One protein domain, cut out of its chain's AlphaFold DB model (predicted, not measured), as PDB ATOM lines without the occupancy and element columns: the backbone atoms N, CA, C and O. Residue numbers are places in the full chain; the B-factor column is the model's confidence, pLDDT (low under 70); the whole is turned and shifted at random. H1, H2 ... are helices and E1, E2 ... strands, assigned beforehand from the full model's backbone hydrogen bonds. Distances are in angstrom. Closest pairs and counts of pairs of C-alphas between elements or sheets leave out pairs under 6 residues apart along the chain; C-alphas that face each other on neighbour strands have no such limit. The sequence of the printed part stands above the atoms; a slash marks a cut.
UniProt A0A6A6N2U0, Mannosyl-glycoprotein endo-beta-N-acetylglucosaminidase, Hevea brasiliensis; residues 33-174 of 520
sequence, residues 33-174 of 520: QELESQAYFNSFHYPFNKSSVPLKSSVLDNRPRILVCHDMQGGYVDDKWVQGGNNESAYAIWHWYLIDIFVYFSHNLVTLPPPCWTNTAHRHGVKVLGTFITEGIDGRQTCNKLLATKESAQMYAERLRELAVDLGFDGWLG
ATOM      1  N   GLN A  33     -25.537 -34.934 -30.380       94.69
ATOM      2  CA  GLN A  33     -24.741 -35.365 -31.527       94.69
ATOM      3  C   GLN A  33     -25.023 -34.503 -32.766       94.69
ATOM      4  O   GLN A  33     -24.099 -34.136 -33.492       94.69
ATOM      5  N   GLU A  34     -26.285 -34.137 -33.001       93.88
ATOM      6  CA  GLU A  34     -26.656 -33.207 -34.074       93.88
ATOM      7  C   GLU A  34     -26.025 -31.823 -33.874       93.88
ATOM      8  O   GLU A  34     -25.533 -31.229 -34.833       93.88
ATOM      9  N   LEU A  35     -25.984 -31.337 -32.628       95.25
ATOM     10  CA  LEU A  35     -25.362 -30.058 -32.279       95.25
ATOM     11  C   LEU A  35     -23.828 -30.105 -32.398       95.25
ATOM     12  O   LEU A  35     -23.227 -29.221 -33.003       95.25
ATOM     13  N   GLU A  36     -23.193 -31.147 -31.861       95.06
ATOM     14  CA  GLU A  36     -21.739 -31.352 -31.872       95.06
ATOM     15  C   GLU A  36     -21.193 -31.489 -33.296       95.06
ATOM     16  O   GLU A  36     -20.186 -30.865 -33.645       95.06
ATOM     17  N   SER A  37     -21.879 -32.282 -34.124       95.31
ATOM     18  CA  SER A  37     -21.458 -32.596 -35.492       95.31
ATOM     19  C   SER A  37     -21.573 -31.429 -36.464       95.31
ATOM     20  O   SER A  37     -21.071 -31.544 -37.582       95.31
ATOM     21  N   GLN A  38     -22.247 -30.335 -36.081       92.81
ATOM     22  CA  GLN A  38     -22.534 -29.205 -36.969       92.81
ATOM     23  C   GLN A  38     -23.310 -29.601 -38.238       92.81
ATOM     24  O   GLN A  38     -23.343 -28.851 -39.214       92.81
ATOM     25  N   ALA A  39     -23.966 -30.768 -38.240       91.75
ATOM     26  CA  ALA A  39     -24.623 -31.309 -39.426       91.75
ATOM     27  C   ALA A  39     -25.710 -30.374 -39.981       91.75
ATOM     28  O   ALA A  39     -25.970 -30.389 -41.183       91.75
ATOM     29  N   TYR A  40     -26.293 -29.518 -39.133       95.62
ATOM     30  CA  TYR A  40     -27.263 -28.509 -39.553       95.62
ATOM     31  C   TYR A  40     -26.726 -27.604 -40.667       95.62
ATOM     32  O   TYR A  40     -27.446 -27.354 -41.625       95.62
ATOM     33  N   PHE A  41     -25.461 -27.176 -40.613       94.31
ATOM     34  CA  PHE A  41     -24.880 -26.291 -41.632       94.31
ATOM     35  C   PHE A  41     -24.701 -26.963 -43.001       94.31
ATOM     36  O   PHE A  41     -24.612 -26.275 -44.016       94.31
ATOM     37  N   ASN A  42     -24.697 -28.298 -43.043       92.56
ATOM     38  CA  ASN A  42     -24.627 -29.083 -44.278       92.56
ATOM     39  C   ASN A  42     -26.016 -29.444 -44.836       92.56
ATOM     40  O   ASN A  42     -26.114 -30.082 -45.882       92.56
ATOM     41  N   SER A  43     -27.088 -29.060 -44.139       92.56
ATOM     42  CA  SER A  43     -28.470 -29.315 -44.540       92.56
ATOM     43  C   SER A  43     -28.832 -28.601 -45.839       92.56
ATOM     44  O   SER A  43     -28.514 -27.423 -46.019       92.56
ATOM     45  N   PHE A  44     -29.619 -29.263 -46.692       88.50
ATOM     46  CA  PHE A  44     -30.268 -28.632 -47.845       88.50
ATOM     47  C   PHE A  44     -31.110 -27.416 -47.421       88.50
ATOM     48  O   PHE A  44     -31.216 -26.426 -48.144       88.50
ATOM     49  N   HIS A  45     -31.683 -27.464 -46.218       91.06
ATOM     50  CA  HIS A  45     -32.577 -26.438 -45.696       91.06
ATOM     51  C   HIS A  45     -31.853 -25.244 -45.061       91.06
ATOM     52  O   HIS A  45     -32.465 -24.188 -44.897       91.06
ATOM     53  N   TYR A  46     -30.577 -25.380 -44.685       92.94
ATOM     54  CA  TYR A  46     -29.847 -24.352 -43.932       92.94
ATOM     55  C   TYR A  46     -29.857 -22.966 -44.602       92.94
ATOM     56  O   TYR A  46     -30.217 -22.002 -43.924       92.94
ATOM     57  N   PRO A  47     -29.574 -22.822 -45.914       90.50
ATOM     58  CA  PRO A  47     -29.570 -21.509 -46.561       90.50
ATOM     59  C   PRO A  47     -30.911 -20.771 -46.468       90.50
ATOM     60  O   PRO A  47     -30.933 -19.546 -46.392       90.50
ATOM     61  N   PHE A  48     -32.027 -21.507 -46.435       89.06
ATOM     62  CA  PHE A  48     -33.373 -20.944 -46.316       89.06
ATOM     63  C   PHE A  48     -33.725 -20.530 -44.883       89.06
ATOM     64  O   PHE A  48     -34.656 -19.756 -44.687       89.06
ATOM     65  N   ASN A  49     -32.983 -21.032 -43.891       92.06
ATOM     66  CA  ASN A  49     -33.165 -20.738 -42.472       92.06
ATOM     67  C   ASN A  49     -32.347 -19.530 -41.987       92.06
ATOM     68  O   ASN A  49     -32.391 -19.190 -40.807       92.06
ATOM     69  N   LYS A  50     -31.614 -18.852 -42.878       91.31
ATOM     70  CA  LYS A  50     -30.874 -17.634 -42.530       91.31
ATOM     71  C   LYS A  50     -31.802 -16.422 -42.548       91.31
ATOM     72  O   LYS A  50     -32.393 -16.090 -43.577       91.31
ATOM     73  N   SER A  51     -31.900 -15.731 -41.419       92.12
ATOM     74  CA  SER A  51     -32.623 -14.462 -41.323       92.12
ATOM     75  C   SER A  51     -31.852 -13.365 -42.060       92.12
ATOM     76  O   SER A  51     -30.626 -13.302 -42.007       92.12
ATOM     77  N   SER A  52     -32.565 -12.504 -42.781       88.44
ATOM     78  CA  SER A  52     -31.985 -11.484 -43.664       88.44
ATOM     79  C   SER A  52     -32.204 -10.055 -43.171       88.44
ATOM     80  O   SER A  52     -31.566  -9.128 -43.671       88.44
ATOM     81  N   VAL A  53     -33.094  -9.854 -42.197       88.56
ATOM     82  CA  VAL A  53     -33.346  -8.541 -41.599       88.56
ATOM     83  C   VAL A  53     -32.447  -8.379 -40.371       88.56
ATOM     84  O   VAL A  53     -32.624  -9.117 -39.403       88.56
ATOM     85  N   PRO A  54     -31.500  -7.425 -40.363       89.75
ATOM     86  CA  PRO A  54     -30.687  -7.161 -39.182       89.75
ATOM     87  C   PRO A  54     -31.520  -6.481 -38.092       89.75
ATOM     88  O   PRO A  54     -32.421  -5.687 -38.391       89.75
ATOM     89  N   LEU A  55     -31.186  -6.745 -36.828       88.38
ATOM     90  CA  LEU A  55     -31.784  -6.040 -35.700       88.38
ATOM     91  C   LEU A  55     -31.462  -4.544 -35.804       88.38
ATOM     92  O   LEU A  55     -30.299  -4.135 -35.839       88.38
ATOM     93  N   LYS A  56     -32.501  -3.708 -35.843       79.56
ATOM     94  CA  LYS A  56     -32.318  -2.258 -35.774       79.56
ATOM     95  C   LYS A  56     -31.909  -1.869 -34.359       79.56
ATOM     96  O   LYS A  56     -32.609  -2.186 -33.404       79.56
ATOM     97  N   SER A  57     -30.812  -1.125 -34.236       59.59
ATOM     98  CA  SER A  57     -30.468  -0.455 -32.983       59.59
ATOM     99  C   SER A  57     -31.539   0.596 -32.683       59.59
ATOM    100  O   SER A  57     -31.665   1.584 -33.406       59.59
ATOM    101  N   SER A  58     -32.348   0.349 -31.657       57.72
ATOM    102  CA  SER A  58     -33.304   1.308 -31.114       57.72
ATOM    103  C   SER A  58     -32.802   1.825 -29.770       57.72
ATOM    104  O   SER A  58     -32.164   1.110 -28.992       57.72
ATOM    105  N   VAL A  59     -33.074   3.100 -29.497       57.62
ATOM    106  CA  VAL A  59     -32.940   3.642 -28.144       57.62
ATOM    107  C   VAL A  59     -34.038   2.989 -27.313       57.62
ATOM    108  O   VAL A  59     -35.198   3.003 -27.713       57.62
ATOM    109  N   LEU A  60     -33.665   2.370 -26.193       61.88
ATOM    110  CA  LEU A  60     -34.640   1.750 -25.304       61.88
ATOM    111  C   LEU A  60     -35.499   2.843 -24.667       61.88
ATOM    112  O   LEU A  60     -34.982   3.704 -23.953       61.88
ATOM    113  N   ASP A  61     -36.801   2.785 -24.924       68.12
ATOM    114  CA  ASP A  61     -37.768   3.678 -24.302       68.12
ATOM    115  C   ASP A  61     -37.803   3.458 -22.786       68.12
ATOM    116  O   ASP A  61     -37.680   2.334 -22.289       68.12
ATOM    117  N   ASN A  62     -38.018   4.538 -22.035       75.50
ATOM    118  CA  ASN A  62     -38.153   4.486 -20.582       75.50
ATOM    119  C   ASN A  62     -39.545   3.961 -20.178       75.50
ATOM    120  O   ASN A  62     -40.389   4.710 -19.684       75.50
ATOM    121  N   ARG A  63     -39.799   2.674 -20.441       83.75
ATOM    122  CA  ARG A  63     -41.029   1.950 -20.088       83.75
ATOM    123  C   ARG A  63     -40.719   0.543 -19.557       83.75
ATOM    124  O   ARG A  63     -39.649   0.003 -19.852       83.75
ATOM    125  N   PRO A  64     -41.652  -0.092 -18.821       75.81
ATOM    126  CA  PRO A  64     -41.573  -1.519 -18.531       75.81
ATOM    127  C   PRO A  64     -41.411  -2.339 -19.813       75.81
ATOM    128  O   PRO A  64     -42.003  -2.013 -20.850       75.81
ATOM    129  N   ARG A  65     -40.603  -3.399 -19.730       80.44
ATOM    130  CA  ARG A  65     -40.289  -4.265 -20.868       80.44
ATOM    131  C   ARG A  65     -41.103  -5.547 -20.835       80.44
ATOM    132  O   ARG A  65     -41.341  -6.096 -19.762       80.44
ATOM    133  N   ILE A  66     -41.480  -6.035 -22.010       86.44
ATOM    134  CA  ILE A  66     -42.272  -7.253 -22.174       86.44
ATOM    135  C   ILE A  66     -41.448  -8.285 -22.936       86.44
ATOM    136  O   ILE A  66     -40.968  -8.040 -24.046       86.44
ATOM    137  N   LEU A  67     -41.323  -9.464 -22.330       90.38
ATOM    138  CA  LEU A  67     -40.855 -10.671 -22.992       90.38
ATOM    139  C   LEU A  67     -42.064 -11.543 -23.331       90.38
ATOM    140  O   LEU A  67     -42.887 -11.822 -22.460       90.38
ATOM    141  N   VAL A  68     -42.157 -11.993 -24.580       93.75
ATOM    142  CA  VAL A  68     -43.175 -12.948 -25.032       93.75
ATOM    143  C   VAL A  68     -42.504 -14.285 -25.310       93.75
ATOM    144  O   VAL A  68     -41.634 -14.360 -26.172       93.75
ATOM    145  N   CYS A  69     -42.913 -15.332 -24.592       91.50
ATOM    146  CA  CYS A  69     -42.467 -16.704 -24.834       91.50
ATOM    147  C   CYS A  69     -43.547 -17.467 -25.605       91.50
ATOM    148  O   CYS A  69     -44.670 -17.611 -25.124       91.50
ATOM    149  N   HIS A  70     -43.221 -17.898 -26.820       86.50
ATOM    150  CA  HIS A  70     -44.154 -18.480 -27.773       86.50
ATOM    151  C   HIS A  70     -43.977 -19.997 -27.862       86.50
ATOM    152  O   HIS A  70     -43.098 -20.473 -28.572       86.50
ATOM    153  N   ASP A  71     -44.843 -20.730 -27.160       85.00
ATOM    154  CA  ASP A  71     -44.958 -22.196 -27.184       85.00
ATOM    155  C   ASP A  71     -46.226 -22.617 -27.948       85.00
ATOM    156  O   ASP A  71     -47.181 -23.171 -27.399       85.00
ATOM    157  N   MET A  72     -46.327 -22.230 -29.220       79.88
ATOM    158  CA  MET A  72     -47.530 -22.491 -30.010       79.88
ATOM    159  C   MET A  72     -47.619 -23.966 -30.390       79.88
ATOM    160  O   MET A  72     -47.166 -24.379 -31.453       79.88
ATOM    161  N   GLN A  73     -48.232 -24.752 -29.502       81.62
ATOM    162  CA  GLN A  73     -48.465 -26.188 -29.679       81.62
ATOM    163  C   GLN A  73     -47.168 -26.963 -29.968       81.62
ATOM    164  O   GLN A  73     -47.143 -27.845 -30.825       81.62
ATOM    165  N   GLY A  74     -46.082 -26.622 -29.266       77.88
ATOM    166  CA  GLY A  74     -44.772 -27.242 -29.464       77.88
ATOM    167  C   GLY A  74     -43.974 -26.702 -30.658       77.88
ATOM    168  O   GLY A  74     -42.903 -27.237 -30.944       77.88
ATOM    169  N   GLY A  75     -44.456 -25.650 -31.330       86.56
ATOM    170  CA  GLY A  75     -43.756 -24.951 -32.409       86.56
ATOM    171  C   GLY A  75     -43.632 -25.753 -33.711       86.56
ATOM    172  O   GLY A  75     -43.985 -26.928 -33.800       86.56
ATOM    173  N   TYR A  76     -43.103 -25.107 -34.749       90.38
ATOM    174  CA  TYR A  76     -42.856 -25.677 -36.079       90.38
ATOM    175  C   TYR A  76     -44.130 -26.241 -36.727       90.38
ATOM    176  O   TYR A  76     -44.147 -27.337 -37.305       90.38
ATOM    177  N   VAL A  77     -45.207 -25.464 -36.631       88.88
ATOM    178  CA  VAL A  77     -46.520 -25.756 -37.206       88.88
ATOM    179  C   VAL A  77     -46.584 -25.196 -38.629       88.88
ATOM    180  O   VAL A  77     -45.908 -25.721 -39.514       88.88
ATOM    181  N   ASP A  78     -47.355 -24.142 -38.883       86.19
ATOM    182  CA  ASP A  78     -47.348 -23.418 -40.158       86.19
ATOM    183  C   ASP A  78     -46.043 -22.643 -40.384       86.19
ATOM    184  O   ASP A  78     -45.576 -22.491 -41.510       86.19
ATOM    185  N   ASP A  79     -45.432 -22.180 -39.302       87.38
ATOM    186  CA  ASP A  79     -44.253 -21.323 -39.289       87.38
ATOM    187  C   ASP A  79     -42.941 -22.052 -39.602       87.38
ATOM    188  O   ASP A  79     -41.943 -21.402 -39.912       87.38
ATOM    189  N   LYS A  80     -42.940 -23.393 -39.616       90.12
ATOM    190  CA  LYS A  80     -41.802 -24.153 -40.149       90.12
ATOM    191  C   LYS A  80     -41.609 -23.925 -41.640       90.12
ATOM    192  O   LYS A  80     -40.491 -24.063 -42.116       90.12
ATOM    193  N   TRP A  81     -42.670 -23.632 -42.395       83.50
ATOM    194  CA  TRP A  81     -42.586 -23.429 -43.838       83.50
ATOM    195  C   TRP A  81     -42.028 -22.032 -44.102       83.50
ATOM    196  O   TRP A  81     -42.761 -21.050 -44.192       83.50
ATOM    197  N   VAL A  82     -40.702 -21.931 -44.217       81.81
ATOM    198  CA  VAL A  82     -39.971 -20.646 -44.226       81.81
ATOM    199  C   VAL A  82     -40.300 -19.738 -45.412       81.81
ATOM    200  O   VAL A  82     -39.967 -18.556 -45.403       81.81
ATOM    201  N   GLN A  83     -40.970 -20.282 -46.429       77.94
ATOM    202  CA  GLN A  83     -41.437 -19.559 -47.614       77.94
ATOM    203  C   GLN A  83     -42.949 -19.273 -47.589       77.94
ATOM    204  O   GLN A  83     -43.501 -18.814 -48.587       77.94
ATOM    205  N   GLY A  84     -43.609 -19.509 -46.453       71.31
ATOM    206  CA  GLY A  84     -45.046 -19.337 -46.276       71.31
ATOM    207  C   GLY A  84     -45.858 -20.592 -46.602       71.31
ATOM    208  O   GLY A  84     -45.347 -21.590 -47.110       71.31
ATOM    209  N   GLY A  85     -47.149 -20.526 -46.286       75.38
ATOM    210  CA  GLY A  85     -48.127 -21.585 -46.520       75.38
ATOM    211  C   GLY A  85     -49.511 -21.008 -46.816       75.38
ATOM    212  O   GLY A  85     -49.681 -19.795 -46.910       75.38
ATOM    213  N   ASN A  86     -50.507 -21.886 -46.947       81.56
ATOM    214  CA  ASN A  86     -51.866 -21.508 -47.364       81.56
ATOM    215  C   ASN A  86     -52.869 -21.424 -46.197       81.56
ATOM    216  O   ASN A  86     -54.071 -21.330 -46.436       81.56
ATOM    217  N   ASN A  87     -52.406 -21.503 -44.945       80.62
ATOM    218  CA  ASN A  87     -53.278 -21.403 -43.777       80.62
ATOM    219  C   ASN A  87     -53.578 -19.931 -43.454       80.62
ATOM    220  O   ASN A  87     -52.750 -19.229 -42.879       80.62
ATOM    221  N   GLU A  88     -54.783 -19.473 -43.788       78.81
ATOM    222  CA  GLU A  88     -55.251 -18.112 -43.487       78.81
ATOM    223  C   GLU A  88     -55.377 -17.819 -41.984       78.81
ATOM    224  O   GLU A  88     -55.356 -16.662 -41.576       78.81
ATOM    225  N   SER A  89     -55.487 -18.865 -41.163       82.69
ATOM    226  CA  SER A  89     -55.589 -18.771 -39.706       82.69
ATOM    227  C   SER A  89     -54.241 -18.966 -39.002       82.69
ATOM    228  O   SER A  89     -54.214 -19.151 -37.784       82.69
ATOM    229  N   ALA A  90     -53.127 -18.952 -39.745       80.31
ATOM    230  CA  ALA A  90     -51.795 -19.030 -39.159       80.31
ATOM    231  C   ALA A  90     -51.593 -17.892 -38.147       80.31
ATOM    232  O   ALA A  90     -51.963 -16.737 -38.381       80.31
ATOM    233  N   TYR A  91     -51.017 -18.227 -36.996       83.19
ATOM    234  CA  TYR A  91     -50.852 -17.267 -35.914       83.19
ATOM    235  C   TYR A  91     -49.887 -16.152 -36.310       83.19
ATOM    236  O   TYR A  91     -48.779 -16.395 -36.786       83.19
ATOM    237  N   ALA A  92     -50.305 -14.917 -36.054       82.06
ATOM    238  CA  ALA A  92     -49.520 -13.730 -36.320       82.06
ATOM    239  C   ALA A  92     -49.560 -12.796 -35.112       82.06
ATOM    240  O   ALA A  92     -50.608 -12.562 -34.506       82.06
ATOM    241  N   ILE A  93     -48.406 -12.219 -34.793       85.00
ATOM    242  CA  ILE A  93     -48.298 -11.151 -33.805       85.00
ATOM    243  C   ILE A  93     -48.453  -9.820 -34.535       85.00
ATOM    244  O   ILE A  93     -47.743  -9.540 -35.498       85.00
ATOM    245  N   TRP A  94     -49.370  -8.989 -34.047       82.44
ATOM    246  CA  TRP A  94     -49.625  -7.652 -34.591       82.44
ATOM    247  C   TRP A  94     -49.034  -6.544 -33.713       82.44
ATOM    248  O   TRP A  94     -48.610  -5.503 -34.211       82.44
ATOM    249  N   HIS A  95     -48.947  -6.778 -32.402       85.19
ATOM    250  CA  HIS A  95     -48.535  -5.777 -31.418       85.19
ATOM    251  C   HIS A  95     -47.035  -5.823 -31.096       85.19
ATOM    252  O   HIS A  95     -46.641  -5.720 -29.937       85.19
ATOM    253  N   TRP A  96     -46.183  -5.951 -32.119       83.75
ATOM    254  CA  TRP A  96     -44.723  -5.998 -31.950       83.75
ATOM    255  C   TRP A  96     -44.147  -4.793 -31.201       83.75
ATOM    256  O   TRP A  96     -43.166  -4.936 -30.487       83.75
ATOM    257  N   TYR A  97     -44.783  -3.624 -31.306       83.00
ATOM    258  CA  TYR A  97     -44.376  -2.397 -30.611       83.00
ATOM    259  C   TYR A  97     -44.460  -2.482 -29.075       83.00
ATOM    260  O   TYR A  97     -43.909  -1.625 -28.389       83.00
ATOM    261  N   LEU A  98     -45.161  -3.486 -28.536       84.44
ATOM    262  CA  LEU A  98     -45.230  -3.749 -27.097       84.44
ATOM    263  C   LEU A  98     -44.145  -4.718 -26.620       84.44
ATOM    264  O   LEU A  98     -43.947  -4.834 -25.417       84.44
ATOM    265  N   ILE A  99     -43.489  -5.440 -27.530       88.81
ATOM    266  CA  ILE A  99     -42.594  -6.555 -27.216       88.81
ATOM    267  C   ILE A  99     -41.152  -6.066 -27.313       88.81
ATOM    268  O   ILE A  99     -40.782  -5.406 -28.275       88.81
ATOM    269  N   ASP A 100     -40.322  -6.415 -26.336       89.88
ATOM    270  CA  ASP A 100     -38.891  -6.089 -26.337       89.88
ATOM    271  C   ASP A 100     -38.038  -7.317 -26.661       89.88
ATOM    272  O   ASP A 100     -36.998  -7.218 -27.317       89.88
ATOM    273  N   ILE A 101     -38.497  -8.491 -26.212       93.25
ATOM    274  CA  ILE A 101     -37.857  -9.783 -26.459       93.25
ATOM    275  C   ILE A 101     -38.931 -10.807 -26.824       93.25
ATOM    276  O   ILE A 101     -39.916 -10.978 -26.110       93.25
ATOM    277  N   PHE A 102     -38.722 -11.518 -27.921       95.44
ATOM    278  CA  PHE A 102     -39.527 -12.647 -28.350       95.44
ATOM    279  C   PHE A 102     -38.709 -13.931 -28.202       95.44
ATOM    280  O   PHE A 102     -37.574 -14.007 -28.663       95.44
ATOM    281  N   VAL A 103     -39.266 -14.943 -27.548       95.94
ATOM    282  CA  VAL A 103     -38.646 -16.263 -27.414       95.94
ATOM    283  C   VAL A 103     -39.462 -17.249 -28.223       95.94
ATOM    284  O   VAL A 103     -40.650 -17.429 -27.959       95.94
ATOM    285  N   TYR A 104     -38.816 -17.898 -29.186       95.88
ATOM    286  CA  TYR A 104     -39.414 -19.001 -29.918       95.88
ATOM    287  C   TYR A 104     -39.151 -20.305 -29.157       95.88
ATOM    288  O   TYR A 104     -38.000 -20.733 -29.005       95.88
ATOM    289  N   PHE A 105     -40.215 -20.893 -28.615       93.06
ATOM    290  CA  PHE A 105     -40.141 -21.990 -27.659       93.06
ATOM    291  C   PHE A 105     -40.685 -23.288 -28.250       93.06
ATOM    292  O   PHE A 105     -41.696 -23.308 -28.950       93.06
ATOM    293  N   SER A 106     -39.994 -24.385 -27.949       91.81
ATOM    294  CA  SER A 106     -40.488 -25.744 -28.135       91.81
ATOM    295  C   SER A 106     -39.793 -26.687 -27.156       91.81
ATOM    296  O   SER A 106     -38.741 -26.360 -26.607       91.81
ATOM    297  N   HIS A 107     -40.330 -27.895 -27.012       90.19
ATOM    298  CA  HIS A 107     -39.779 -28.963 -26.170       90.19
ATOM    299  C   HIS A 107     -38.654 -29.770 -26.850       90.19
ATOM    300  O   HIS A 107     -38.436 -30.944 -26.556       90.19
ATOM    301  N   ASN A 108     -37.954 -29.175 -27.822       92.19
ATOM    302  CA  ASN A 108     -36.791 -29.797 -28.454       92.19
ATOM    303  C   ASN A 108     -35.504 -29.290 -27.806       92.19
ATOM    304  O   ASN A 108     -35.414 -28.112 -27.461       92.19
ATOM    305  N   LEU A 109     -34.486 -30.156 -27.734       92.19
ATOM    306  CA  LEU A 109     -33.191 -29.842 -27.125       92.19
ATOM    307  C   LEU A 109     -32.623 -28.498 -27.602       92.19
ATOM    308  O   LEU A 109     -32.206 -27.680 -26.786       92.19
ATOM    309  N   VAL A 110     -32.628 -28.273 -28.918       95.25
ATOM    310  CA  VAL A 110     -32.241 -27.007 -29.546       95.25
ATOM    311  C   VAL A 110     -33.366 -26.537 -30.458       95.25
ATOM    312  O   VAL A 110     -33.609 -27.103 -31.524       95.25
ATOM    313  N   THR A 111     -34.031 -25.464 -30.055       95.94
ATOM    314  CA  THR A 111     -35.106 -24.813 -30.802       95.94
ATOM    315  C   THR A 111     -34.564 -23.579 -31.518       95.94
ATOM    316  O   THR A 111     -34.224 -22.577 -30.887       95.94
ATOM    317  N   LEU A 112     -34.507 -23.658 -32.844       96.56
ATOM    318  CA  LEU A 112     -34.091 -22.597 -33.760       96.56
ATOM    319  C   LEU A 112     -35.299 -21.761 -34.219       96.56
ATOM    320  O   LEU A 112     -36.208 -22.339 -34.823       96.56
ATOM    321  N   PRO A 113     -35.328 -20.435 -33.986       96.12
ATOM    322  CA  PRO A 113     -36.405 -19.578 -34.473       96.12
ATOM    323  C   PRO A 113     -36.503 -19.603 -36.008       96.12
ATOM    324  O   PRO A 113     -35.502 -19.336 -36.678       96.12
ATOM    325  N   PRO A 114     -37.685 -19.880 -36.592       94.94
ATOM    326  CA  PRO A 114     -37.890 -19.729 -38.023       94.94
ATOM    327  C   PRO A 114     -37.613 -18.291 -38.502       94.94
ATOM    328  O   PRO A 114     -37.988 -17.332 -37.814       94.94
ATOM    329  N   PRO A 115     -37.042 -18.091 -39.706       91.75
ATOM    330  CA  PRO A 115     -36.712 -16.760 -40.224       91.75
ATOM    331  C   PRO A 115     -37.896 -15.803 -40.301       91.75
ATOM    332  O   PRO A 115     -37.708 -14.592 -40.222       91.75
ATOM    333  N   CYS A 116     -39.120 -16.306 -40.487       88.62
ATOM    334  CA  CYS A 116     -40.318 -15.470 -40.538       88.62
ATOM    335  C   CYS A 116     -40.523 -14.690 -39.226       88.62
ATOM    336  O   CYS A 116     -40.836 -13.496 -39.272       88.62
ATOM    337  N   TRP A 117     -40.255 -15.322 -38.080       93.94
ATOM    338  CA  TRP A 117     -40.312 -14.699 -36.762       93.94
ATOM    339  C   TRP A 117     -39.166 -13.712 -36.564       93.94
ATOM    340  O   TRP A 117     -39.418 -12.538 -36.293       93.94
ATOM    341  N   THR A 118     -37.925 -14.151 -36.787       93.12
ATOM    342  CA  THR A 118     -36.724 -13.320 -36.614       93.12
ATOM    343  C   THR A 118     -36.752 -12.080 -37.499       93.12
ATOM    344  O   THR A 118     -36.607 -10.959 -37.016       93.12
ATOM    345  N   ASN A 119     -37.053 -12.244 -38.791       90.81
ATOM    346  CA  ASN A 119     -37.113 -11.127 -39.728       90.81
ATOM    347  C   ASN A 119     -38.187 -10.100 -39.351       90.81
ATOM    348  O   ASN A 119     -38.004  -8.896 -39.554       90.81
ATOM    349  N   THR A 120     -39.329 -10.566 -38.841       90.88
ATOM    350  CA  THR A 120     -40.435  -9.689 -38.447       90.88
ATOM    351  C   THR A 120     -40.108  -8.960 -37.150       90.88
ATOM    352  O   THR A 120     -40.191  -7.734 -37.118       90.88
ATOM    353  N   ALA A 121     -39.642  -9.671 -36.126       91.81
ATOM    354  CA  ALA A 121     -39.217  -9.092 -34.855       91.81
ATOM    355  C   ALA A 121     -38.111  -8.037 -35.042       91.81
ATOM    356  O   ALA A 121     -38.258  -6.897 -34.598       91.81
ATOM    357  N   HIS A 122     -37.062  -8.353 -35.807       94.06
ATOM    358  CA  HIS A 122     -35.964  -7.425 -36.092       94.06
ATOM    359  C   HIS A 122     -36.425  -6.161 -36.825       94.06
ATOM    360  O   HIS A 122     -35.939  -5.063 -36.538       94.06
ATOM    361  N   ARG A 123     -37.407  -6.276 -37.733       89.69
ATOM    362  CA  ARG A 123     -38.011  -5.118 -38.415       89.69
ATOM    363  C   ARG A 123     -38.647  -4.137 -37.425       89.69
ATOM    364  O   ARG A 123     -38.638  -2.933 -37.693       89.69
ATOM    365  N   HIS A 124     -39.144  -4.658 -36.305       87.19
ATOM    366  CA  HIS A 124     -39.738  -3.916 -35.197       87.19
ATOM    367  C   HIS A 124     -38.753  -3.583 -34.060       87.19
ATOM    368  O   HIS A 124     -39.164  -2.962 -33.086       87.19
ATOM    369  N   GLY A 125     -37.465  -3.926 -34.182       88.12
ATOM    370  CA  GLY A 125     -36.461  -3.669 -33.140       88.12
ATOM    371  C   GLY A 125     -36.555  -4.610 -31.933       88.12
ATOM    372  O   GLY A 125     -36.043  -4.282 -30.866       88.12
ATOM    373  N   VAL A 126     -37.211  -5.761 -32.095       92.00
ATOM    374  CA  VAL A 126     -37.417  -6.771 -31.051       92.00
ATOM    375  C   VAL A 126     -36.342  -7.841 -31.162       92.00
ATOM    376  O   VAL A 126     -36.105  -8.347 -32.258       92.00
ATOM    377  N   LYS A 127     -35.726  -8.208 -30.032       93.75
ATOM    378  CA  LYS A 127     -34.748  -9.304 -29.993       93.75
ATOM    379  C   LYS A 127     -35.434 -10.663 -30.049       93.75
ATOM    380  O   LYS A 127     -36.467 -10.837 -29.407       93.75
ATOM    381  N   VAL A 128     -34.838 -11.634 -30.728       95.62
ATOM    382  CA  VAL A 128     -35.339 -13.006 -30.835       95.62
ATOM    383  C   VAL A 128     -34.377 -14.000 -30.212       95.62
ATOM    384  O   VAL A 128     -33.218 -14.086 -30.606       95.62
ATOM    385  N   LEU A 129     -34.876 -14.793 -29.267       96.50
ATOM    386  CA  LEU A 129     -34.129 -15.889 -28.659       96.50
ATOM    387  C   LEU A 129     -34.667 -17.241 -29.137       96.50
ATOM    388  O   LEU A 129     -35.882 -17.448 -29.205       96.50
ATOM    389  N   GLY A 130     -33.752 -18.165 -29.425       95.19
ATOM    390  CA  GLY A 130     -34.050 -19.593 -29.480       95.19
ATOM    391  C   GLY A 130     -34.162 -20.192 -28.079       95.19
ATOM    392  O   GLY A 130     -33.888 -19.533 -27.072       95.19
ATOM    393  N   THR A 131     -34.522 -21.470 -28.008       93.12
ATOM    394  CA  THR A 131     -34.630 -22.194 -26.732       93.12
ATOM    395  C   THR A 131     -33.657 -23.365 -26.708       93.12
ATOM    396  O   THR A 131     -33.679 -24.198 -27.610       93.12
ATOM    397  N   PHE A 132     -32.808 -23.438 -25.680       92.44
ATOM    398  CA  PHE A 132     -32.052 -24.642 -25.344       92.44
ATOM    399  C   PHE A 132     -32.626 -25.215 -24.051       92.44
ATOM    400  O   PHE A 132     -32.586 -24.548 -23.016       92.44
ATOM    401  N   ILE A 133     -33.172 -26.428 -24.098       87.19
ATOM    402  CA  ILE A 133     -33.866 -27.017 -22.950       87.19
ATOM    403  C   ILE A 133     -33.514 -28.491 -22.776       87.19
ATOM    404  O   ILE A 133     -33.326 -29.238 -23.731       87.19
ATOM    405  N   THR A 134     -33.431 -28.924 -21.523       84.12
ATOM    406  CA  THR A 134     -33.252 -30.328 -21.150       84.12
ATOM    407  C   THR A 134     -34.372 -30.726 -20.203       84.12
ATOM    408  O   THR A 134     -34.516 -30.106 -19.148       84.12
ATOM    409  N   GLU A 135     -35.138 -31.760 -20.541       78.50
ATOM    410  CA  GLU A 135     -36.346 -32.129 -19.793       78.50
ATOM    411  C   GLU A 135     -36.301 -33.582 -19.308       78.50
ATOM    412  O   GLU A 135     -35.815 -34.484 -19.992       78.50
ATOM    413  N   GLY A 136     -36.812 -33.815 -18.098       76.88
ATOM    414  CA  GLY A 136     -36.961 -35.154 -17.532       76.88
ATOM    415  C   GLY A 136     -35.655 -35.949 -17.390       76.88
ATOM    416  O   GLY A 136     -34.568 -35.412 -17.158       76.88
ATOM    417  N   ILE A 137     -35.780 -37.274 -17.485       67.88
ATOM    418  CA  ILE A 137     -34.666 -38.218 -17.297       67.88
ATOM    419  C   ILE A 137     -33.648 -38.099 -18.440       67.88
ATOM    420  O   ILE A 137     -32.441 -38.078 -18.185       67.88
ATOM    421  N   ASP A 138     -34.119 -37.955 -19.677       73.69
ATOM    422  CA  ASP A 138     -33.265 -37.818 -20.863       73.69
ATOM    423  C   ASP A 138     -32.500 -36.486 -20.852       73.69
ATOM    424  O   ASP A 138     -31.311 -36.429 -21.187       73.69
ATOM    425  N   GLY A 139     -33.133 -35.421 -20.354       75.00
ATOM    426  CA  GLY A 139     -32.492 -34.137 -20.095       75.00
ATOM    427  C   GLY A 139     -31.346 -34.239 -19.088       75.00
ATOM    428  O   GLY A 139     -30.273 -33.682 -19.314       75.00
ATOM    429  N   ARG A 140     -31.505 -35.026 -18.015       72.25
ATOM    430  CA  ARG A 140     -30.417 -35.268 -17.052       72.25
ATOM    431  C   ARG A 140     -29.216 -35.954 -17.703       72.25
ATOM    432  O   ARG A 140     -28.079 -35.563 -17.453       72.25
ATOM    433  N   GLN A 141     -29.447 -36.961 -18.546       76.50
ATOM    434  CA  GLN A 141     -28.368 -37.647 -19.269       76.50
ATOM    435  C   GLN A 141     -27.666 -36.714 -20.258       76.50
ATOM    436  O   GLN A 141     -26.440 -36.741 -20.383       76.50
ATOM    437  N   THR A 142     -28.443 -35.865 -20.925       82.31
ATOM    438  CA  THR A 142     -27.952 -34.809 -21.812       82.31
ATOM    439  C   THR A 142     -27.044 -33.843 -21.056       82.31
ATOM    440  O   THR A 142     -25.896 -33.647 -21.451       82.31
ATOM    441  N   CYS A 143     -27.487 -33.331 -19.905       73.94
ATOM    442  CA  CYS A 143     -26.678 -32.477 -19.036       73.94
ATOM    443  C   CYS A 143     -25.396 -33.168 -18.558       73.94
ATOM    444  O   CYS A 143     -24.339 -32.545 -18.588       73.94
ATOM    445  N   ASN A 144     -25.452 -34.449 -18.177       74.44
ATOM    446  CA  ASN A 144     -24.258 -35.197 -17.764       74.44
ATOM    447  C   ASN A 144     -23.189 -35.241 -18.865       74.44
ATOM    448  O   ASN A 144     -22.006 -35.154 -18.553       74.44
ATOM    449  N   LYS A 145     -23.591 -35.371 -20.137       81.38
ATOM    450  CA  LYS A 145     -22.671 -35.368 -21.288       81.38
ATOM    451  C   LYS A 145     -22.181 -33.962 -21.621       81.38
ATOM    452  O   LYS A 145     -20.982 -33.753 -21.770       81.38
ATOM    453  N   LEU A 146     -23.099 -32.999 -21.711       80.81
ATOM    454  CA  LEU A 146     -22.785 -31.612 -22.058       80.81
ATOM    455  C   LEU A 146     -21.842 -30.973 -21.032       80.81
ATOM    456  O   LEU A 146     -20.873 -30.316 -21.405       80.81
ATOM    457  N   LEU A 147     -22.091 -31.208 -19.742       76.88
ATOM    458  CA  LEU A 147     -21.374 -30.590 -18.623       76.88
ATOM    459  C   LEU A 147     -20.232 -31.453 -18.072       76.88
ATOM    460  O   LEU A 147     -19.693 -31.094 -17.018       76.88
ATOM    461  N   ALA A 148     -19.890 -32.559 -18.746       71.62
ATOM    462  CA  ALA A 148     -18.894 -33.531 -18.297       71.62
ATOM    463  C   ALA A 148     -17.526 -32.886 -18.037       71.62
ATOM    464  O   ALA A 148     -16.911 -33.145 -17.003       71.62
ATOM    465  N   THR A 149     -17.071 -32.020 -18.944       71.31
ATOM    466  CA  THR A 149     -15.822 -31.265 -18.803       71.31
ATOM    467  C   THR A 149     -16.030 -29.792 -19.151       71.31
ATOM    468  O   THR A 149     -17.102 -29.368 -19.595       71.31
ATOM    469  N   LYS A 150     -15.006 -28.970 -18.906       62.59
ATOM    470  CA  LYS A 150     -15.015 -27.567 -19.327       62.59
ATOM    471  C   LYS A 150     -15.029 -27.470 -20.854       62.59
ATOM    472  O   LYS A 150     -15.802 -26.695 -21.402       62.59
ATOM    473  N   GLU A 151     -14.221 -28.294 -21.511       77.25
ATOM    474  CA  GLU A 151     -14.061 -28.351 -22.964       77.25
ATOM    475  C   GLU A 151     -15.370 -28.774 -23.634       77.25
ATOM    476  O   GLU A 151     -15.777 -28.156 -24.612       77.25
ATOM    477  N   SER A 152     -16.079 -29.769 -23.079       72.12
ATOM    478  CA  SER A 152     -17.383 -30.176 -23.608       72.12
ATOM    479  C   SER A 152     -18.408 -29.048 -23.492       72.12
ATOM    480  O   SER A 152     -19.084 -28.732 -24.468       72.12
ATOM    481  N   ALA A 153     -18.495 -28.394 -22.329       67.38
ATOM    482  CA  ALA A 153     -19.441 -27.304 -22.108       67.38
ATOM    483  C   ALA A 153     -19.150 -26.094 -23.012       67.38
ATOM    484  O   ALA A 153     -20.078 -25.515 -23.575       67.38
ATOM    485  N   GLN A 154     -17.870 -25.740 -23.181       69.44
ATOM    486  CA  GLN A 154     -17.439 -24.680 -24.096       69.44
ATOM    487  C   GLN A 154     -17.776 -25.022 -25.545       69.44
ATOM    488  O   GLN A 154     -18.386 -24.200 -26.220       69.44
ATOM    489  N   MET A 155     -17.477 -26.245 -25.990       93.62
ATOM    490  CA  MET A 155     -17.801 -26.701 -27.339       93.62
ATOM    491  C   MET A 155     -19.305 -26.585 -27.619       93.62
ATOM    492  O   MET A 155     -19.690 -25.952 -28.595       93.62
ATOM    493  N   TYR A 156     -20.178 -27.092 -26.741       91.00
ATOM    494  CA  TYR A 156     -21.626 -26.975 -26.957       91.00
ATOM    495  C   TYR A 156     -22.125 -25.521 -26.919       91.00
ATOM    496  O   TYR A 156     -22.989 -25.154 -27.717       91.00
ATOM    497  N   ALA A 157     -21.571 -24.673 -26.046       81.44
ATOM    498  CA  ALA A 157     -21.894 -23.247 -26.020       81.44
ATOM    499  C   ALA A 157     -21.452 -22.527 -27.308       81.44
ATOM    500  O   ALA A 157     -22.195 -21.698 -27.833       81.44
ATOM    501  N   GLU A 158     -20.281 -22.867 -27.850       85.50
ATOM    502  CA  GLU A 158     -19.788 -22.360 -29.132       85.50
ATOM    503  C   GLU A 158     -20.690 -22.795 -30.287       85.50
ATOM    504  O   GLU A 158     -21.063 -21.951 -31.098       85.50
ATOM    505  N   ARG A 159     -21.142 -24.056 -30.318       95.19
ATOM    506  CA  ARG A 159     -22.085 -24.552 -31.338       95.19
ATOM    507  C   ARG A 159     -23.420 -23.808 -31.308       95.19
ATOM    508  O   ARG A 159     -23.947 -23.428 -32.351       95.19
ATOM    509  N   LEU A 160     -23.958 -23.555 -30.114       93.62
ATOM    510  CA  LEU A 160     -25.165 -22.740 -29.942       93.62
ATOM    511  C   LEU A 160     -24.931 -21.287 -30.389       93.62
ATOM    512  O   LEU A 160     -25.797 -20.691 -31.034       93.62
ATOM    513  N   ARG A 161     -23.764 -20.704 -30.086       90.31
ATOM    514  CA  ARG A 161     -23.387 -19.358 -30.548       90.31
ATOM    515  C   ARG A 161     -23.305 -19.290 -32.072       90.31
ATOM    516  O   ARG A 161     -23.843 -18.355 -32.653       90.31
ATOM    517  N   GLU A 162     -22.638 -20.252 -32.706       96.06
ATOM    518  CA  GLU A 162     -22.511 -20.361 -34.165       96.06
ATOM    519  C   GLU A 162     -23.893 -20.388 -34.821       96.06
ATOM    520  O   GLU A 162     -24.173 -19.555 -35.675       96.06
ATOM    521  N   LEU A 163     -24.808 -21.237 -34.340       97.81
ATOM    522  CA  LEU A 163     -26.185 -21.285 -34.841       97.81
ATOM    523  C   LEU A 163     -26.910 -19.935 -34.729       97.81
ATOM    524  O   LEU A 163     -27.562 -19.524 -35.685       97.81
ATOM    525  N   ALA A 164     -26.786 -19.231 -33.598       95.00
ATOM    526  CA  ALA A 164     -27.398 -17.911 -33.418       95.00
ATOM    527  C   ALA A 164     -26.845 -16.874 -34.405       95.00
ATOM    528  O   ALA A 164     -27.611 -16.177 -35.072       95.00
ATOM    529  N   VAL A 165     -25.517 -16.822 -34.545       91.06
ATOM    530  CA  VAL A 165     -24.828 -15.895 -35.452       91.06
ATOM    531  C   VAL A 165     -25.180 -16.184 -36.909       91.06
ATOM    532  O   VAL A 165     -25.555 -15.270 -37.641       91.06
ATOM    533  N   ASP A 166     -25.086 -17.442 -37.333       94.62
ATOM    534  CA  ASP A 166     -25.283 -17.821 -38.729       94.62
ATOM    535  C   ASP A 166     -26.747 -17.734 -39.166       94.62
ATOM    536  O   ASP A 166     -27.025 -17.338 -40.298       94.62
ATOM    537  N   LEU A 167     -27.702 -18.055 -38.290       94.38
ATOM    538  CA  LEU A 167     -29.133 -17.956 -38.604       94.38
ATOM    539  C   LEU A 167     -29.709 -16.561 -38.337       94.38
ATOM    540  O   LEU A 167     -30.826 -16.264 -38.775       94.38
ATOM    541  N   GLY A 168     -28.935 -15.692 -37.685       90.81
ATOM    542  CA  GLY A 168     -29.222 -14.272 -37.525       90.81
ATOM    543  C   GLY A 168     -30.251 -13.955 -36.444       90.81
ATOM    544  O   GLY A 168     -31.059 -13.062 -36.671       90.81
ATOM    545  N   PHE A 169     -30.237 -14.670 -35.312       94.88
ATOM    546  CA  PHE A 169     -31.047 -14.377 -34.114       94.88
ATOM    547  C   PHE A 169     -30.157 -14.072 -32.889       94.88
ATOM    548  O   PHE A 169     -28.945 -14.273 -32.922       94.88
ATOM    549  N   ASP A 170     -30.731 -13.554 -31.801       93.94
ATOM    550  CA  ASP A 170     -29.994 -12.769 -30.793       93.94
ATOM    551  C   ASP A 170     -29.500 -13.543 -29.559       93.94
ATOM    552  O   ASP A 170     -28.903 -12.949 -28.656       93.94
ATOM    553  N   GLY A 171     -29.749 -14.852 -29.475       87.25
ATOM    554  CA  GLY A 171     -29.270 -15.688 -28.373       87.25
ATOM    555  C   GLY A 171     -30.245 -16.780 -27.947       87.25
ATOM    556  O   GLY A 171     -31.104 -17.202 -28.719       87.25
ATOM    557  N   TRP A 172     -30.099 -17.245 -26.705       86.81
ATOM    558  CA  TRP A 172     -30.794 -18.421 -26.182       86.81
ATOM    559  C   TRP A 172     -31.432 -18.144 -24.821       86.81
ATOM    560  O   TRP A 172     -30.832 -17.484 -23.973       86.81
ATOM    561  N   LEU A 173     -32.622 -18.695 -24.590       81.06
ATOM    562  CA  LEU A 173     -33.172 -18.866 -23.245       81.06
ATOM    563  C   LEU A 173     -32.405 -19.997 -22.521       81.06
ATOM    564  O   LEU A 173     -32.218 -21.064 -23.102       81.06
ATOM    565  N   GLY A 174     -31.960 -19.770 -21.274       56.00
ATOM    566  CA  GLY A 174     -31.167 -20.725 -20.473       56.00
ATOM    567  C   GLY A 174     -31.543 -20.764 -18.978       56.00
ATOM    568  O   GLY A 174     -32.261 -19.887 -18.495       56.00
TER     569      GLY A 174
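AT A GLANCE: This is residues 33 to 174 of the 520 residues of the protein "Mannosyl-glycoprotein endo-beta-N-acetylglucosaminidase" of Hevea brasiliensis (UniProt A0A6A6N2U0). A small sheet of four short parallel strands, curled like part of a barrel, has two helices over one face: H4 over E2 and E3, and the long H6 crossing over E4. H5 makes a corner with one end of H6, the short helix H1 packs on H6, H2 and H3 follow it near H6, and two long loops, residues 50 to 66 and 71 to 100, come before and after the edge strand E1. The 142 printed residues hold six named helices and four named strands, along the chain H1 H2 H3 E1 E2 H4 E3 H5 H6 E4; the sheet's order is E1 E2 E3 E4. The class is mixed, helices and strands, with 67 residues, under half, in named elements. The whole is compact, with a radius of gyration of the C-alphas of 15.9 A, and spans 42 by 39 by 27 A.

HOW THE PARTS SIT: Begin at the sheet, with the edge strand E1, residues 67 to 70, and its parallel neighbour E2, residues 101 to 104, where N 68 and O 101 are 2.9 A apart, within hydrogen-bond range. Next comes E3, residues 127 to 132, parallel to E2 at 38 degrees, with N 102 and O 127 at 2.8 A. The other edge strand is E4, residues 171 to 173, parallel to E3 at 56 degrees, with N 130 and O 171 at 2.9 A. The sheet is only just strongly twisted, its C-alphas lying up to 4.1 A off the best plane. Now look at H4, residues 115 to 123: it is on the sheet at a height of 9.3 A, over E3 and only just over E2, where 3 of its C-alphas fall, and it runs along the strands, at 2 degrees to E3 on the local plane. Its closest C-alphas to E3 are those of Thr 118 and Val 128, 6.0 A apart. H6, residues 150 to 167, is on the same face at a height of 6.9 A, over E4 and across the strands, at 67 degrees to E4 on a local plane fitted to just 6 C-alphas. These are two layers, a sheet with helices on one face. E2, H4, E3 form a strand-helix-strand unit, two parallel neighbour strands with a helix between, and E3, H5 and H6, E4 form another, where H5 is residues 136 to 146; both crossovers are right-handed. H5 and H6 touch only at the corner by their link, about perpendicular at 77 degrees, the closest C-alphas being those of Leu 146 and Ala 153, 5.5 A apart. H1, residues 33 to 36, touches residues 155 to 160 of H6, closest at the C-alphas of Leu 35 and Arg 159, 6.5 A. H2, residues 39 to 42, and H6 are near each other, with 5 pairs of C-alphas within 10 A. H3, residues 46 to 49, is close to H6 but not clearly touching, at the C-alphas of Asn 49 and Leu 167, 6.2 A. In H4, H5 and H6 every O i to N i+4 pair is within hydrogen-bond range; H1, H2 and H3 are too short for such a pair.

IN THESE COORDINATES: Find C-alpha 33 at (-24.741, -35.365, -31.527), where H1 begins; H2 and H3 follow. E1 starts at C-alpha 67, (-40.855, -10.671, -22.992), and E2 at C-alpha 101. From its first to its last C-alpha H4 measures 11.9 A, E3 16.3 A and H5 15.3 A. H6, the longest helix, runs 25.8 A, and E4 ends at C-alpha 173, (-33.172, -18.866, -23.245).

THE WHOLE: The C-alphas farthest apart are those of Glu 88 and Thr 149, 48.3 A. The printed part has no cut. The long links are H3 to E1 and E1 to E2, with 17 and 30 residues. The mean pLDDT of the printed part is 85.8; it is under 70 at residues 57 to 61, 137, 150, 153 to 154 and 174.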